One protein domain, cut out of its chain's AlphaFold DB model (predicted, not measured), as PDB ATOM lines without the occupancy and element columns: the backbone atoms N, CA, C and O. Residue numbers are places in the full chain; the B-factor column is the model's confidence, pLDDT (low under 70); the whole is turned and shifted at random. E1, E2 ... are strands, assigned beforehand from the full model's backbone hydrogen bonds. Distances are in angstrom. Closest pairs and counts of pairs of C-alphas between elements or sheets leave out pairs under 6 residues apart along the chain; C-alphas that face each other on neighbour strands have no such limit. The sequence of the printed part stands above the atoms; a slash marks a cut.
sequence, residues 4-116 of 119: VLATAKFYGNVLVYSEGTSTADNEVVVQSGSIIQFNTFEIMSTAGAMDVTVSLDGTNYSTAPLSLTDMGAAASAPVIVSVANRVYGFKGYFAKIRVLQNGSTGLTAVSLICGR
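AT A GLANCE: This is residues 4 to 116 of the 119 residues of an uncharacterized protein of marine sediment metagenome (UniProt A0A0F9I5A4). Two sheets lie face to face as a sandwich: a larger, twisted sheet of six strands, and a smaller sheet of three strands, E3, E8 and E5, which covers part of one of its faces. The strands of the two sheets run at only 24 degrees to each other, and a long loop, residues 71 to 87, swings out at the E6 edge of the larger sheet. The printed part has 113 residues with nine named strands, E1 to E9 in order along the chain, and no named helix; the larger sheet has the order E1, E2, E9, E4, E7, E6, the smaller E3, E8, E5, and both are antiparallel throughout. The class is all strand, though only 53 of the 113 residues are in named strands. The whole is compact, with a radius of gyration of the C-alphas of 12.8 A, and rounded, spanning 33 by 33 by 27 A.

HOW THE PARTS SIT: E1, residues 7 to 11, forms a hairpin with E2, residues 14 to 22; N 9 and O 16 are 2.8 A apart, within hydrogen-bond range. After a tight link comes E3, residues 28 to 31, in the other sheet; the closest C-alphas of E2 and E3, those of Gly 20 and Val 29, are 5.0 A apart. E1 and E3 are near each other. A short link leads back to the larger sheet and E4, residues 40 to 44, and a tight link leads on to E5, residues 49 to 55, an edge strand of the smaller sheet. E6, residues 68 to 70, and E7, residues 88 to 91, form a hairpin with the long link of residues 71 to 87 between them; N 69 and O 89 are 2.8 A apart. E7 is also antiparallel to E4, with N 41 and O 90 at 2.9 A. E8, residues 96 to 102, is the inner strand of the smaller sheet, with E3 on one side, where N 29 and O 99 are 2.9 A apart, and E5 on the other side, where N 98 and O 53 are 2.8 A apart. E9, residues 107 to 115, has E2 and E4 as neighbours; N 17 and O 112 are 2.8 A apart, and N 113 and O 42 are 2.8 A apart. Between the sheets, the closest C-alphas of E3 and E9 are those of Val 29 and Val 110, 7.4 A. The edge strands E1 and E6 of the larger sheet are apart.

IN THESE COORDINATES: E1 begins at C-alpha 7, at (11.626, 36.153, 40.521). E2 and E9 have nine residues each and are the longest strands by residues, 24.4 A and 22.8 A from first to last C-alpha. E5 measures 20.5 A, E8 19.2 A, E4 14.0 A, E1 13.2 A and E7 10.6 A, while E3 measures 6.9 A and E6 6.5 A. E5 begins at C-alpha 49, at (9.425, 48.055, 55.696), and E9 ends at C-alpha 115, at (21.110, 48.711, 36.457).

THE WHOLE: The two C-alphas farthest apart, those of Thr 59 and Ala 74, are 36.9 A apart, and the first and last printed, those of Val 4 and Arg 116, are 26.5 A apart. The larger sheet is twisted, with C-alphas up to 4.4 A off its best plane. The printed part has no cut. The long links are E5 to E6, of 12 residues, and E6 to E7, of 17 residues. Mean pLDDT of the printed part is 86.9; residues 64 to 67 and 75 to 82 are under 70.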
ATOM      1  N   VAL A   4       7.128  34.379  49.390       93.44
ATOM      2  CA  VAL A   4       7.308  34.299  47.946       93.44
ATOM      3  C   VAL A   4       8.615  35.005  47.648       93.44
ATOM      4  O   VAL A   4       8.738  36.210  47.869       93.44
ATOM      5  N   LEU A   5       9.607  34.246  47.188       93.75
ATOM      6  CA  LEU A   5      10.867  34.820  46.734       93.75
ATOM      7  C   LEU A   5      10.643  35.558  45.418       93.75
ATOM      8  O   LEU A   5       9.966  35.058  44.519       93.75
ATOM      9  N   ALA A   6      11.255  36.729  45.300       93.38
ATOM     10  CA  ALA A   6      11.194  37.507  44.081       93.38
ATOM     11  C   ALA A   6      11.823  36.746  42.904       93.38
ATOM     12  O   ALA A   6      12.903  36.156  43.016       93.38
ATOM     13  N   THR A   7      11.163  36.802  41.750       95.75
ATOM     14  CA  THR A   7      11.626  36.153  40.521       95.75
ATOM     15  C   THR A   7      12.519  37.093  39.722       95.75
ATOM     16  O   THR A   7      12.193  38.266  39.555       95.75
ATOM     17  N   ALA A   8      13.630  36.568  39.202       96.62
ATOM     18  CA  ALA A   8      14.580  37.320  38.390       96.62
ATOM     19  C   ALA A   8      14.181  37.346  36.903       96.62
ATOM     20  O   ALA A   8      13.905  36.301  36.311       96.62
ATOM     21  N   LYS A   9      14.226  38.524  36.274       96.38
ATOM     22  CA  LYS A   9      14.065  38.739  34.829       96.38
ATOM     23  C   LYS A   9      15.151  39.679  34.315       96.38
ATOM     24  O   LYS A   9      15.417  40.718  34.913       96.38
ATOM     25  N   PHE A  10      15.780  39.312  33.204       94.00
ATOM     26  CA  PHE A  10      16.856  40.088  32.592       94.00
ATOM     27  C   PHE A  10      16.354  40.815  31.343       94.00
ATOM     28  O   PHE A  10      15.795  40.194  30.442       94.00
ATOM     29  N   TYR A  11      16.588  42.123  31.291       91.69
ATOM     30  CA  TYR A  11      16.170  43.030  30.225       91.69
ATOM     31  C   TYR A  11      17.393  43.758  29.658       91.69
ATOM     32  O   TYR A  11      17.575  44.957  29.857       91.69
ATOM     33  N   GLY A  12      18.279  43.027  28.979       87.12
ATOM     34  CA  GLY A  12      19.447  43.604  28.305       87.12
ATOM     35  C   GLY A  12      20.534  44.098  29.263       87.12
ATOM     36  O   GLY A  12      21.479  43.376  29.539       87.12
ATOM     37  N   ASN A  13      20.446  45.334  29.749       87.44
ATOM     38  CA  ASN A  13      21.404  45.931  30.691       87.44
ATOM     39  C   ASN A  13      20.842  46.066  32.116       87.44
ATOM     40  O   ASN A  13      21.496  46.660  32.975       87.44
ATOM     41  N   VAL A  14      19.643  45.532  32.360       94.31
ATOM     42  CA  VAL A  14      18.942  45.607  33.643       94.31
ATOM     43  C   VAL A  14      18.536  44.208  34.099       94.31
ATOM     44  O   VAL A  14      18.033  43.405  33.314       94.31
ATOM     45  N   LEU A  15      18.733  43.914  35.379       96.69
ATOM     46  CA  LEU A  15      18.226  42.718  36.045       96.69
ATOM     47  C   LEU A  15      17.177  43.132  37.073       96.69
ATOM     48  O   LEU A  15      17.460  43.941  37.949       96.69
ATOM     49  N   VAL A  16      15.976  42.572  36.974       96.75
ATOM     50  CA  VAL A  16      14.851  42.891  37.856       96.75
ATOM     51  C   VAL A  16      14.481  41.661  38.666       96.75
ATOM     52  O   VAL A  16      14.237  40.599  38.102       96.75
ATOM     53  N   TYR A  17      14.401  41.817  39.980       97.50
ATOM     54  CA  TYR A  17      13.738  40.892  40.888       97.50
ATOM     55  C   TYR A  17      12.373  41.477  41.229       97.50
ATOM     56  O   TYR A  17      12.306  42.641  41.618       97.50
ATOM     57  N   SER A  18      11.294  40.713  41.082       95.56
ATOM     58  CA  SER A  18       9.931  41.204  41.338       95.56
ATOM     59  C   SER A  18       9.066  40.194  42.082       95.56
ATOM     60  O   SER A  18       9.343  38.999  42.046       95.56
ATOM     61  N   GLU A  19       7.972  40.683  42.672       92.94
ATOM     62  CA  GLU A  19       6.906  39.884  43.308       92.94
ATOM     63  C   GLU A  19       7.298  39.244  44.653       92.94
ATOM     64  O   GLU A  19       6.601  38.365  45.158       92.94
ATOM     65  N   GLY A  20       8.372  39.732  45.288       93.31
ATOM     66  CA  GLY A  20       8.752  39.289  46.629       93.31
ATOM     67  C   GLY A  20       7.677  39.635  47.665       93.31
ATOM     68  O   GLY A  20       7.178  40.762  47.690       93.31
ATOM     69  N   THR A  21       7.306  38.679  48.514       95.19
ATOM     70  CA  THR A  21       6.277  38.847  49.557       95.19
ATOM     71  C   THR A  21       6.680  38.056  50.797       95.19
ATOM     72  O   THR A  21       7.111  36.911  50.682       95.19
ATOM     73  N   SER A  22       6.527  38.638  51.985       95.38
ATOM     74  CA  SER A  22       6.665  37.905  53.250       95.38
ATOM     75  C   SER A  22       5.847  38.572  54.347       95.38
ATOM     76  O   SER A  22       5.680  39.788  54.365       95.38
ATOM     77  N   THR A  23       5.340  37.770  55.276       94.25
ATOM     78  CA  THR A  23       4.663  38.235  56.494       94.25
ATOM     79  C   THR A  23       5.497  38.007  57.755       94.25
ATOM     80  O   THR A  23       4.957  38.141  58.850       94.25
ATOM     81  N   ALA A  24       6.740  37.541  57.620       92.38
ATOM     82  CA  ALA A  24       7.584  37.127  58.731       92.38
ATOM     83  C   ALA A  24       8.828  38.014  58.831       92.38
ATOM     84  O   ALA A  24       9.548  38.207  57.852       92.38
ATOM     85  N   ASP A  25       9.074  38.525  60.037       90.25
ATOM     86  CA  ASP A  25      10.160  39.466  60.294       90.25
ATOM     87  C   ASP A  25      11.523  38.829  60.007       90.25
ATOM     88  O   ASP A  25      11.753  37.654  60.307       90.25
ATOM     89  N   ASN A  26      12.427  39.611  59.420       88.81
ATOM     90  CA  ASN A  26      13.747  39.190  58.950       88.81
ATOM     91  C   ASN A  26      13.742  38.083  57.878       88.81
ATOM     92  O   ASN A  26      14.792  37.494  57.601       88.81
ATOM     93  N   GLU A  27      12.611  37.779  57.235       93.88
ATOM     94  CA  GLU A  27      12.630  36.864  56.093       93.88
ATOM     95  C   GLU A  27      13.174  37.527  54.831       93.88
ATOM     96  O   GLU A  27      12.785  38.632  54.451       93.88
ATOM     97  N   VAL A  28      14.039  36.798  54.129       92.88
ATOM     98  CA  VAL A  28      14.635  37.227  52.863       92.88
ATOM     99  C   VAL A  28      13.620  37.071  51.734       92.88
ATOM    100  O   VAL A  28      13.313  35.956  51.339       92.88
ATOM    101  N   VAL A  29      13.163  38.175  51.150       94.75
ATOM    102  CA  VAL A  29      12.219  38.184  50.014       94.75
ATOM    103  C   VAL A  29      12.912  38.342  48.662       94.75
ATOM    104  O   VAL A  29      12.371  37.942  47.633       94.75
ATOM    105  N   VAL A  30      14.126  38.893  48.649       95.38
ATOM    106  CA  VAL A  30      14.992  38.971  47.466       95.38
ATOM    107  C   VAL A  30      16.371  38.470  47.856       95.38
ATOM    108  O   VAL A  30      16.954  38.945  48.829       95.38
ATOM    109  N   GLN A  31      16.930  37.567  47.056       94.31
ATOM    110  CA  GLN A  31      18.347  37.229  47.102       94.31
ATOM    111  C   GLN A  31      18.895  37.237  45.683       94.31
ATOM    112  O   GLN A  31      18.507  36.410  44.857       94.31
ATOM    113  N   SER A  32      19.805  38.163  45.400       94.44
ATOM    114  CA  SER A  32      20.372  38.254  44.065       94.44
ATOM    115  C   SER A  32      21.328  37.093  43.769       94.44
ATOM    116  O   SER A  32      21.980  36.526  44.653       94.44
ATOM    117  N   GLY A  33      21.464  36.789  42.478       93.38
ATOM    118  CA  GLY A  33      22.633  36.092  41.952       93.38
ATOM    119  C   GLY A  33      23.850  37.021  41.938       93.38
ATOM    120  O   GLY A  33      23.869  38.045  42.626       93.38
ATOM    121  N   SER A  34      24.862  36.682  41.139       93.38
ATOM    122  CA  SER A  34      25.995  37.587  40.915       93.38
ATOM    123  C   SER A  34      25.527  38.865  40.218       93.38
ATOM    124  O   SER A  34      24.894  38.801  39.165       93.38
ATOM    125  N   ILE A  35      25.848  40.017  40.808       94.38
ATOM    126  CA  ILE A  35      25.465  41.346  40.307       94.38
ATOM    127  C   ILE A  35      26.658  42.300  40.175       94.38
ATOM    128  O   ILE A  35      26.461  43.493  39.973       94.38
ATOM    129  N   ILE A  36      27.889  41.772  40.196       93.12
ATOM    130  CA  ILE A  36      29.151  42.541  40.094       93.12
ATOM    131  C   ILE A  36      29.220  43.482  38.884       93.12
ATOM    132  O   ILE A  36      30.033  44.397  38.828       93.12
ATOM    133  N   GLN A  37      28.392  43.214  37.882       92.44
ATOM    134  CA  GLN A  37      28.359  43.910  36.612       92.44
ATOM    135  C   GLN A  37      27.433  45.145  36.619       92.44
ATOM    136  O   GLN A  37      27.408  45.865  35.619       92.44
ATOM    137  N   PHE A  38      26.665  45.350  37.692       94.56
ATOM    138  CA  PHE A  38      25.722  46.450  37.905       94.56
ATOM    139  C   PHE A  38      26.263  47.406  38.972       94.56
ATOM    140  O   PHE A  38      27.047  46.995  39.827       94.56
ATOM    141  N   ASN A  39      25.852  48.673  38.917       92.56
ATOM    142  CA  ASN A  39      26.333  49.708  39.839       92.56
ATOM    143  C   ASN A  39      25.259  50.673  40.359       92.56
ATOM    144  O   ASN A  39      25.549  51.464  41.260       92.56
ATOM    145  N   THR A  40      24.044  50.590  39.824       92.44
ATOM    146  CA  THR A  40      22.894  51.396  40.233       92.44
ATOM    147  C   THR A  40      21.772  50.454  40.638       92.44
ATOM    148  O   THR A  40      21.480  49.492  39.926       92.44
ATOM    149  N   PHE A  41      21.153  50.712  41.786       92.19
ATOM    150  CA  PHE A  41      20.122  49.852  42.347       92.19
ATOM    151  C   PHE A  41      18.931  50.671  42.803       92.19
ATOM    152  O   PHE A  41      19.102  51.721  43.420       92.19
ATOM    153  N   GLU A  42      17.739  50.156  42.545       92.44
ATOM    154  CA  GLU A  42      16.484  50.727  43.023       92.44
ATOM    155  C   GLU A  42      15.671  49.641  43.712       92.44
ATOM    156  O   GLU A  42      15.616  48.504  43.238       92.44
ATOM    157  N   ILE A  43      15.035  49.984  44.829       91.62
ATOM    158  CA  ILE A  43      14.148  49.073  45.552       91.62
ATOM    159  C   ILE A  43      12.819  49.748  45.843       91.62
ATOM    160  O   ILE A  43      12.766  50.953  46.104       91.62
ATOM    161  N   MET A  44      11.765  48.944  45.904       92.38
ATOM    162  CA  MET A  44      10.466  49.372  46.409       92.38
ATOM    163  C   MET A  44       9.653  48.189  46.936       92.38
ATOM    164  O   MET A  44       9.872  47.039  46.560       92.38
ATOM    165  N   SER A  45       8.678  48.500  47.780       92.81
ATOM    166  CA  SER A  45       7.594  47.609  48.195       92.81
ATOM    167  C   SER A  45       6.280  48.386  48.175       92.81
ATOM    168  O   SER A  45       6.281  49.613  48.314       92.81
ATOM    169  N   THR A  46       5.147  47.697  48.029       93.44
ATOM    170  CA  THR A  46       3.822  48.338  48.142       93.44
ATOM    171  C   THR A  46       3.277  48.333  49.573       93.44
ATOM    172  O   THR A  46       2.398  49.122  49.921       93.44
ATOM    173  N   ALA A  47       3.826  47.471  50.429       92.69
ATOM    174  CA  ALA A  47       3.533  47.383  51.855       92.69
ATOM    175  C   ALA A  47       4.778  46.908  52.613       92.69
ATOM    176  O   ALA A  47       5.623  46.243  52.016       92.69
ATOM    177  N   GLY A  48       4.861  47.232  53.907       90.12
ATOM    178  CA  GLY A  48       5.929  46.800  54.814       90.12
ATOM    179  C   GLY A  48       7.271  47.520  54.631       90.12
ATOM    180  O   GLY A  48       7.596  48.022  53.551       90.12
ATOM    181  N   ALA A  49       8.048  47.575  55.712       88.56
ATOM    182  CA  ALA A  49       9.425  48.055  55.696       88.56
ATOM    183  C   ALA A  49      10.375  46.938  55.241       88.56
ATOM    184  O   ALA A  49      10.102  45.752  55.447       88.56
ATOM    185  N   MET A  50      11.488  47.324  54.618       89.12
ATOM    186  CA  MET A  50      12.500  46.395  54.120       89.12
ATOM    187  C   MET A  50      13.848  46.714  54.748       89.12
ATOM    188  O   MET A  50      14.165  47.886  54.880       89.12
ATOM    189  N   ASP A  51      14.669  45.704  55.004       88.56
ATOM    190  CA  ASP A  51      16.104  45.887  55.228       88.56
ATOM    191  C   ASP A  51      16.892  45.444  54.001       88.56
ATOM    192  O   ASP A  51      16.539  44.471  53.329       88.56
ATOM    193  N   VAL A  52      17.992  46.142  53.717       89.00
ATOM    194  CA  VAL A  52      18.908  45.796  52.625       89.00
ATOM    195  C   VAL A  52      20.255  45.415  53.202       89.00
ATOM    196  O   VAL A  52      20.870  46.175  53.949       89.00
ATOM    197  N   THR A  53      20.747  44.247  52.806       89.81
ATOM    198  CA  THR A  53      22.110  43.812  53.115       89.81
ATOM    199  C   THR A  53      22.860  43.506  51.831       89.81
ATOM    200  O   THR A  53      22.286  43.045  50.841       89.81
ATOM    201  N   VAL A  54      24.161  43.769  51.836       90.75
ATOM    202  CA  VAL A  54      25.027  43.594  50.669       90.75
ATOM    203  C   VAL A  54      26.180  42.667  51.000       90.75
ATOM    204  O   VAL A  54      26.637  42.591  52.141       90.75
ATOM    205  N   SER A  55      26.664  41.971  49.982       90.75
ATOM    206  CA  SER A  55      27.856  41.139  50.048       90.75
ATOM    207  C   SER A  55      28.879  41.649  49.045       90.75
ATOM    208  O   SER A  55      28.550  41.864  47.878       90.75
ATOM    209  N   LEU A  56      30.120  41.830  49.497       90.25
ATOM    210  CA  LEU A  56      31.259  42.197  48.646       90.25
ATOM    211  C   LEU A  56      32.069  40.969  48.208       90.25
ATOM    212  O   LEU A  56      32.671  40.982  47.141       90.25
ATOM    213  N   ASP A  57      32.053  39.902  49.008       87.75
ATOM    214  CA  ASP A  57      32.798  38.657  48.782       87.75
ATOM    215  C   ASP A  57      31.946  37.541  48.143       87.75
ATOM    216  O   ASP A  57      32.457  36.481  47.789       87.75
ATOM    217  N   GLY A  58      30.639  37.766  47.994       86.25
ATOM    218  CA  GLY A  58      29.677  36.810  47.445       86.25
ATOM    219  C   GLY A  58      29.157  35.773  48.447       86.25
ATOM    220  O   GLY A  58      28.289  34.972  48.070       86.25
ATOM    221  N   THR A  59      29.626  35.803  49.695       88.00
ATOM    222  CA  THR A  59      29.296  34.826  50.743       88.00
ATOM    223  C   THR A  59      28.688  35.493  51.971       88.00
ATOM    224  O   THR A  59      27.589  35.121  52.387       88.00
ATOM    225  N   ASN A  60      29.365  36.490  52.536       85.38
ATOM    226  CA  ASN A  60      28.954  37.158  53.763       85.38
ATOM    227  C   ASN A  60      28.147  38.414  53.438       85.38
ATOM    228  O   ASN A  60      28.531  39.208  52.578       85.38
ATOM    229  N   TYR A  61      27.028  38.597  54.139       85.31
ATOM    230  CA  TYR A  61      26.178  39.777  54.007       85.31
ATOM    231  C   TYR A  61      26.367  40.688  55.209       85.31
ATOM    232  O   TYR A  61      26.452  40.224  56.343       85.31
ATOM    233  N   SER A  62      26.401  41.987  54.949       82.06
ATOM    234  CA  SER A  62      26.465  43.017  55.976       82.06
ATOM    235  C   SER A  62      25.501  44.149  55.648       82.06
ATOM    236  O   SER A  62      25.229  44.443  54.478       82.06
ATOM    237  N   THR A  63      24.995  44.799  56.688       72.38
ATOM    238  CA  THR A  63      24.330  46.099  56.595       72.38
ATOM    239  C   THR A  63      25.418  47.149  56.382       72.38
ATOM    240  O   THR A  63      25.863  47.817  57.312       72.38
ATOM    241  N   ALA A  64      25.941  47.249  55.158       59.09
ATOM    242  CA  ALA A  64      26.766  48.398  54.811       59.09
ATOM    243  C   ALA A  64      25.906  49.666  54.976       59.09
ATOM    244  O   ALA A  64      24.713  49.610  54.664       59.09
ATOM    245  N   PRO A  65      26.457  50.801  55.445       61.78
ATOM    246  CA  PRO A  65      25.739  52.069  55.444       61.78
ATOM    247  C   PRO A  65      25.490  52.501  53.993       61.78
ATOM    248  O   PRO A  65      26.266  53.240  53.389       61.78
ATOM    249  N   LEU A  66      24.412  51.987  53.407       66.75
ATOM    250  CA  LEU A  66      23.919  52.403  52.110       66.75
ATOM    251  C   LEU A  66      23.287  53.777  52.296       66.75
ATOM    252  O   LEU A  66      22.317  53.933  53.035       66.75
ATOM    253  N   SER A  67      23.838  54.783  51.623       67.00
ATOM    254  CA  SER A  67      23.167  56.077  51.501       67.00
ATOM    255  C   SER A  67      22.051  55.933  50.475       67.00
ATOM    256  O   SER A  67      22.249  56.174  49.287       67.00
ATOM    257  N   LEU A  68      20.896  55.458  50.931       70.00
ATOM    258  CA  LEU A  68      19.722  55.325  50.081       70.00
ATOM    259  C   LEU A  68      19.086  56.691  49.903       70.00
ATOM    260  O   LEU A  68      18.846  57.404  50.875       70.00
ATOM    261  N   THR A  69      18.794  57.037  48.660       72.62
ATOM    262  CA  THR A  69      18.093  58.269  48.316       72.62
ATOM    263  C   THR A  69      16.629  57.942  48.061       72.62
ATOM    264  O   THR A  69      16.327  57.158  47.164       72.62
ATOM    265  N   ASP A  70      15.724  58.533  48.842       72.81
ATOM    266  CA  ASP A  70      14.285  58.481  48.571       72.81
ATOM    267  C   ASP A  70      13.963  59.355  47.352       72.81
ATOM    268  O   ASP A  70      14.089  60.580  47.397       72.81
ATOM    269  N   MET A  71      13.565  58.720  46.250       75.75
ATOM    270  CA  MET A  71      13.296  59.398  44.978       75.75
ATOM    271  C   MET A  71      11.924  60.087  44.936       75.75
ATOM    272  O   MET A  71      11.640  60.814  43.987       75.75
ATOM    273  N   GLY A  72      11.072  59.869  45.943       72.69
ATOM    274  CA  GLY A  72       9.775  60.535  46.092       72.69
ATOM    275  C   GLY A  72       9.763  61.648  47.145       72.69
ATOM    276  O   GLY A  72       8.743  62.320  47.309       72.69
ATOM    277  N   ALA A  73      10.860  61.849  47.882       72.31
ATOM    278  CA  ALA A  73      10.943  62.864  48.926       72.31
ATOM    279  C   ALA A  73      11.175  64.273  48.356       72.31
ATOM    280  O   ALA A  73      11.952  64.474  47.428       72.31
ATOM    281  N   ALA A  74      10.561  65.281  48.988       72.25
ATOM    282  CA  ALA A  74      10.780  66.693  48.654       72.25
ATOM    283  C   ALA A  74      12.215  67.180  48.961       72.25
ATOM    284  O   ALA A  74      12.647  68.201  48.431       72.25
ATOM    285  N   ALA A  75      12.950  66.456  49.811       62.03
ATOM    286  CA  ALA A  75      14.359  66.681  50.108       62.03
ATOM    287  C   ALA A  75      15.096  65.335  50.161       62.03
ATOM    288  O   ALA A  75      14.662  64.408  50.846       62.03
ATOM    289  N   SER A  76      16.222  65.239  49.454       55.66
ATOM    290  CA  SER A  76      17.008  64.009  49.281       55.66
ATOM    291  C   SER A  76      17.955  63.748  50.459       55.66
ATOM    292  O   SER A  76      19.176  63.791  50.311       55.66
ATOM    293  N   ALA A  77      17.406  63.510  51.651       54.38
ATOM    294  CA  ALA A  77      18.198  63.035  52.786       54.38
ATOM    295  C   ALA A  77      18.489  61.525  52.641       54.38
ATOM    296  O   ALA A  77      17.599  60.790  52.209       54.38
ATOM    297  N   PRO A  78      19.689  61.038  53.011       55.91
ATOM    298  CA  PRO A  78      19.956  59.605  53.098       55.91
ATOM    299  C   PRO A  78      19.032  58.939  54.125       55.91
ATOM    300  O   PRO A  78      18.882  59.451  55.237       55.91
ATOM    301  N   VAL A  79      18.434  57.797  53.781       58.31
ATOM    302  CA  VAL A  79      17.493  57.069  54.653       58.31
ATOM    303  C   VAL A  79      17.972  55.635  54.887       58.31
ATOM    304  O   VAL A  79      18.592  55.028  54.022       58.31
ATOM    305  N   ILE A  80      17.662  55.071  56.054       63.81
ATOM    306  CA  ILE A  80      17.731  53.626  56.307       63.81
ATOM    307  C   ILE A  80      16.314  53.091  56.045       63.81
ATOM    308  O   ILE A  80      15.364  53.535  56.695       63.81
ATOM    309  N   VAL A  81      16.157  52.262  55.006       63.50
ATOM    310  CA  VAL A  81      14.863  51.841  54.426       63.50
ATOM    311  C   VAL A  81      13.837  51.484  55.507       63.50
ATOM    312  O   VAL A  81      14.097  50.651  56.364       63.50
ATOM    313  N   SER A  82      12.662  52.116  55.482       62.59
ATOM    314  CA  SER A  82      11.616  51.822  56.479       62.59
ATOM    315  C   SER A  82      10.183  52.166  56.060       62.59
ATOM    316  O   SER A  82       9.249  51.880  56.805       62.59
ATOM    317  N   VAL A  83       9.963  52.753  54.876       75.00
ATOM    318  CA  VAL A  83       8.622  53.202  54.460       75.00
ATOM    319  C   VAL A  83       8.238  52.599  53.114       75.00
ATOM    320  O   VAL A  83       8.937  52.807  52.123       75.00
ATOM    321  N   ALA A  84       7.113  51.881  53.097       83.06
ATOM    322  CA  ALA A  84       6.492  51.321  51.898       83.06
ATOM    323  C   ALA A  84       6.000  52.408  50.924       83.06
ATOM    324  O   ALA A  84       5.817  53.565  51.306       83.06
ATOM    325  N   ASN A  85       5.717  52.021  49.676       85.69
ATOM    326  CA  ASN A  85       5.263  52.900  48.588       85.69
ATOM    327  C   ASN A  85       6.241  54.035  48.256       85.69
ATOM    328  O   ASN A  85       5.836  55.120  47.838       85.69
ATOM    329  N   ARG A  86       7.538  53.781  48.435       85.19
ATOM    330  CA  ARG A  86       8.614  54.681  48.025       85.19
ATOM    331  C   ARG A  86       9.676  53.914  47.256       85.19
ATOM    332  O   ARG A  86       9.885  52.727  47.506       85.19
ATOM    333  N   VAL A  87      10.323  54.613  46.330       87.94
ATOM    334  CA  VAL A  87      11.467  54.097  45.579       87.94
ATOM    335  C   VAL A  87      12.734  54.636  46.222       87.94
ATOM    336  O   VAL A  87      12.896  55.852  46.355       87.94
ATOM    337  N   TYR A  88      13.625  53.731  46.610       88.50
ATOM    338  CA  TYR A  88      14.928  54.081  47.162       88.50
ATOM    339  C   TYR A  88      16.030  53.656  46.204       88.50
ATOM    340  O   TYR A  88      16.136  52.478  45.863       88.50
ATOM    341  N   GLY A  89      16.855  54.617  45.800       88.75
ATOM    342  CA  GLY A  89      18.009  54.398  44.938       88.75
ATOM    343  C   GLY A  89      19.321  54.377  45.721       88.75
ATOM    344  O   GLY A  89      19.499  55.155  46.660       88.75
ATOM    345  N   PHE A  90      20.265  53.527  45.327       87.31
ATOM    346  CA  PHE A  90      21.643  53.552  45.825       87.31
ATOM    347  C   PHE A  90      22.632  53.092  44.751       87.31
ATOM    348  O   PHE A  90      22.268  52.414  43.791       87.31
ATOM    349  N   LYS A  91      23.904  53.472  44.910       88.88
ATOM    350  CA  LYS A  91      24.986  53.116  43.983       88.88
ATOM    351  C   LYS A  91      26.136  52.427  44.701       88.88
ATOM    352  O   LYS A  91      26.382  52.677  45.879       88.88
ATOM    353  N   GLY A  92      26.853  51.578  43.976       88.31
ATOM    354  CA  GLY A  92      28.036  50.872  44.467       88.31
ATOM    355  C   GLY A  92      28.315  49.605  43.668       88.31
ATOM    356  O   GLY A  92      27.513  49.213  42.836       88.31
ATOM    357  N   TYR A  93      29.442  48.946  43.920       90.44
ATOM    358  CA  TYR A  93      29.725  47.633  43.340       90.44
ATOM    359  C   TYR A  93      29.611  46.574  44.428       90.44
ATOM    360  O   TYR A  93      30.340  46.611  45.419       90.44
ATOM    361  N   PHE A  94      28.692  45.632  44.233       91.62
ATOM    362  CA  PHE A  94      28.415  44.553  45.175       91.62
ATOM    363  C   PHE A  94      28.447  43.214  44.445       91.62
ATOM    364  O   PHE A  94      28.084  43.120  43.273       91.62
ATOM    365  N   ALA A  95      28.856  42.156  45.138       92.44
ATOM    366  CA  ALA A  95      28.763  40.803  44.613       92.44
ATOM    367  C   ALA A  95      27.318  40.297  44.633       92.44
ATOM    368  O   ALA A  95      26.878  39.682  43.657       92.44
ATOM    369  N   LYS A  96      26.589  40.562  45.731       94.25
ATOM    370  CA  LYS A  96      25.180  40.185  45.930       94.25
ATOM    371  C   LYS A  96      24.428  41.189  46.811       94.25
ATOM    372  O   LYS A  96      25.039  41.861  47.640       94.25
ATOM    373  N   ILE A  97      23.104  41.232  46.669       93.12
ATOM    374  CA  ILE A  97      22.165  41.997  47.503       93.12
ATOM    375  C   ILE A  97      21.082  41.057  48.045       93.12
ATOM    376  O   ILE A  97      20.625  40.142  47.353       93.12
ATOM    377  N   ARG A  98      20.654  41.305  49.284       93.25
ATOM    378  CA  ARG A  98      19.456  40.726  49.892       93.25
ATOM    379  C   ARG A  98      18.514  41.820  50.364       93.25
ATOM    380  O   ARG A  98      18.964  42.834  50.893       93.25
ATOM    381  N   VAL A  99      17.220  41.554  50.220       92.19
ATOM    382  CA  VAL A  99      16.142  42.366  50.790       92.19
ATOM    383  C   VAL A  99      15.356  41.498  51.760       92.19
ATOM    384  O   VAL A  99      14.976  40.377  51.409       92.19
ATOM    385  N   LEU A 100      15.149  42.003  52.971       92.19
ATOM    386  CA  LEU A 100      14.481  41.310  54.064       92.19
ATOM    387  C   LEU A 100      13.239  42.087  54.494       92.19
ATOM    388  O   LEU A 100      13.220  43.310  54.380       92.19
ATOM    389  N   GLN A 101      12.219  41.398  55.000       91.56
ATOM    390  CA  GLN A 101      11.125  42.059  55.709       91.56
ATOM    391  C   GLN A 101      11.610  42.606  57.046       91.56
ATOM    392  O   GLN A 101      12.335  41.920  57.757       91.56
ATOM    393  N   ASN A 102      11.193  43.828  57.369       88.88
ATOM    394  CA  ASN A 102      11.489  44.475  58.640       88.88
ATOM    395  C   ASN A 102      10.185  44.931  59.314       88.88
ATOM    396  O   ASN A 102       9.344  45.595  58.695       88.88
ATOM    397  N   GLY A 103       9.985  44.544  60.572       85.94
ATOM    398  CA  GLY A 103       8.896  45.003  61.429       85.94
ATOM    399  C   GLY A 103       7.638  44.130  61.389       85.94
ATOM    400  O   GLY A 103       7.677  42.942  61.093       85.94
ATOM    401  N   SER A 104       6.483  44.709  61.727       86.88
ATOM    402  CA  SER A 104       5.230  43.950  61.899       86.88
ATOM    403  C   SER A 104       4.323  43.911  60.665       86.88
ATOM    404  O   SER A 104       3.382  43.120  60.619       86.88
ATOM    405  N   THR A 105       4.537  44.793  59.688       92.44
ATOM    406  CA  THR A 105       3.728  44.847  58.462       92.44
ATOM    407  C   THR A 105       4.405  44.032  57.369       92.44
ATOM    408  O   THR A 105       5.520  44.353  56.968       92.44
ATOM    409  N   GLY A 106       3.705  43.018  56.856       92.12
ATOM    410  CA  GLY A 106       4.223  42.162  55.793       92.12
ATOM    411  C   GLY A 106       4.589  42.932  54.521       92.12
ATOM    412  O   GLY A 106       3.909  43.882  54.124       92.12
ATOM    413  N   LEU A 107       5.659  42.483  53.869       93.06
ATOM    414  CA  LEU A 107       6.078  42.951  52.559       93.06
ATOM    415  C   LEU A 107       5.159  42.431  51.467       93.06
ATOM    416  O   LEU A 107       4.844  41.245  51.432       93.06
ATOM    417  N   THR A 108       4.793  43.314  50.540       94.56
ATOM    418  CA  THR A 108       4.046  42.972  49.324       94.56
ATOM    419  C   THR A 108       4.722  43.585  48.103       94.56
ATOM    420  O   THR A 108       5.195  44.722  48.163       94.56
ATOM    421  N   ALA A 109       4.743  42.824  47.001       93.00
ATOM    422  CA  ALA A 109       5.226  43.253  45.687       93.00
ATOM    423  C   ALA A 109       6.605  43.935  45.731       93.00
ATOM    424  O   ALA A 109       6.815  44.989  45.132       93.00
ATOM    425  N   VAL A 110       7.544  43.327  46.456       93.50
ATOM    426  CA  VAL A 110       8.917  43.822  46.558       93.50
ATOM    427  C   VAL A 110       9.602  43.690  45.208       93.50
ATOM    428  O   VAL A 110       9.528  42.633  44.567       93.50
ATOM    429  N   SER A 111      10.297  44.748  44.805       94.38
ATOM    430  CA  SER A 111      11.175  44.731  43.647       94.38
ATOM    431  C   SER A 111      12.565  45.279  43.962       94.38
ATOM    432  O   SER A 111      12.736  46.177  44.788       94.38
ATOM    433  N   LEU A 112      13.560  44.701  43.290       94.88
ATOM    434  CA  LEU A 112      14.936  45.185  43.220       94.88
ATOM    435  C   LEU A 112      15.314  45.269  41.745       94.88
ATOM    436  O   LEU A 112      15.279  44.264  41.033       94.88
ATOM    437  N   ILE A 113      15.701  46.454  41.299       95.12
ATOM    438  CA  ILE A 113      16.204  46.709  39.954       95.12
ATOM    439  C   ILE A 113      17.709  46.920  40.066       95.12
ATOM    440  O   ILE A 113      18.163  47.774  40.819       95.12
ATOM    441  N   CYS A 114      18.479  46.146  39.310       95.50
ATOM    442  CA  CYS A 114      19.921  46.285  39.174       95.50
ATOM    443  C   CYS A 114      20.223  46.812  37.769       95.50
ATOM    444  O   CYS A 114      20.008  46.111  36.778       95.50
ATOM    445  N   GLY A 115      20.720  48.039  37.687       94.81
ATOM    446  CA  GLY A 115      21.110  48.711  36.457       94.81
ATOM    447  C   GLY A 115      22.616  48.933  36.367       94.81
ATOM    448  O   GLY A 115      23.355  48.904  37.355       94.81
ATOM    449  N   ARG A 116      23.077  49.155  35.140       90.31
ATOM    450  CA  ARG A 116      24.417  49.664  34.857       90.31
ATOM    451  C   ARG A 116      24.278  51.056  34.257       90.31
ATOM    452  O   ARG A 116      23.663  51.188  33.199       90.31
TER     453      ARG A 116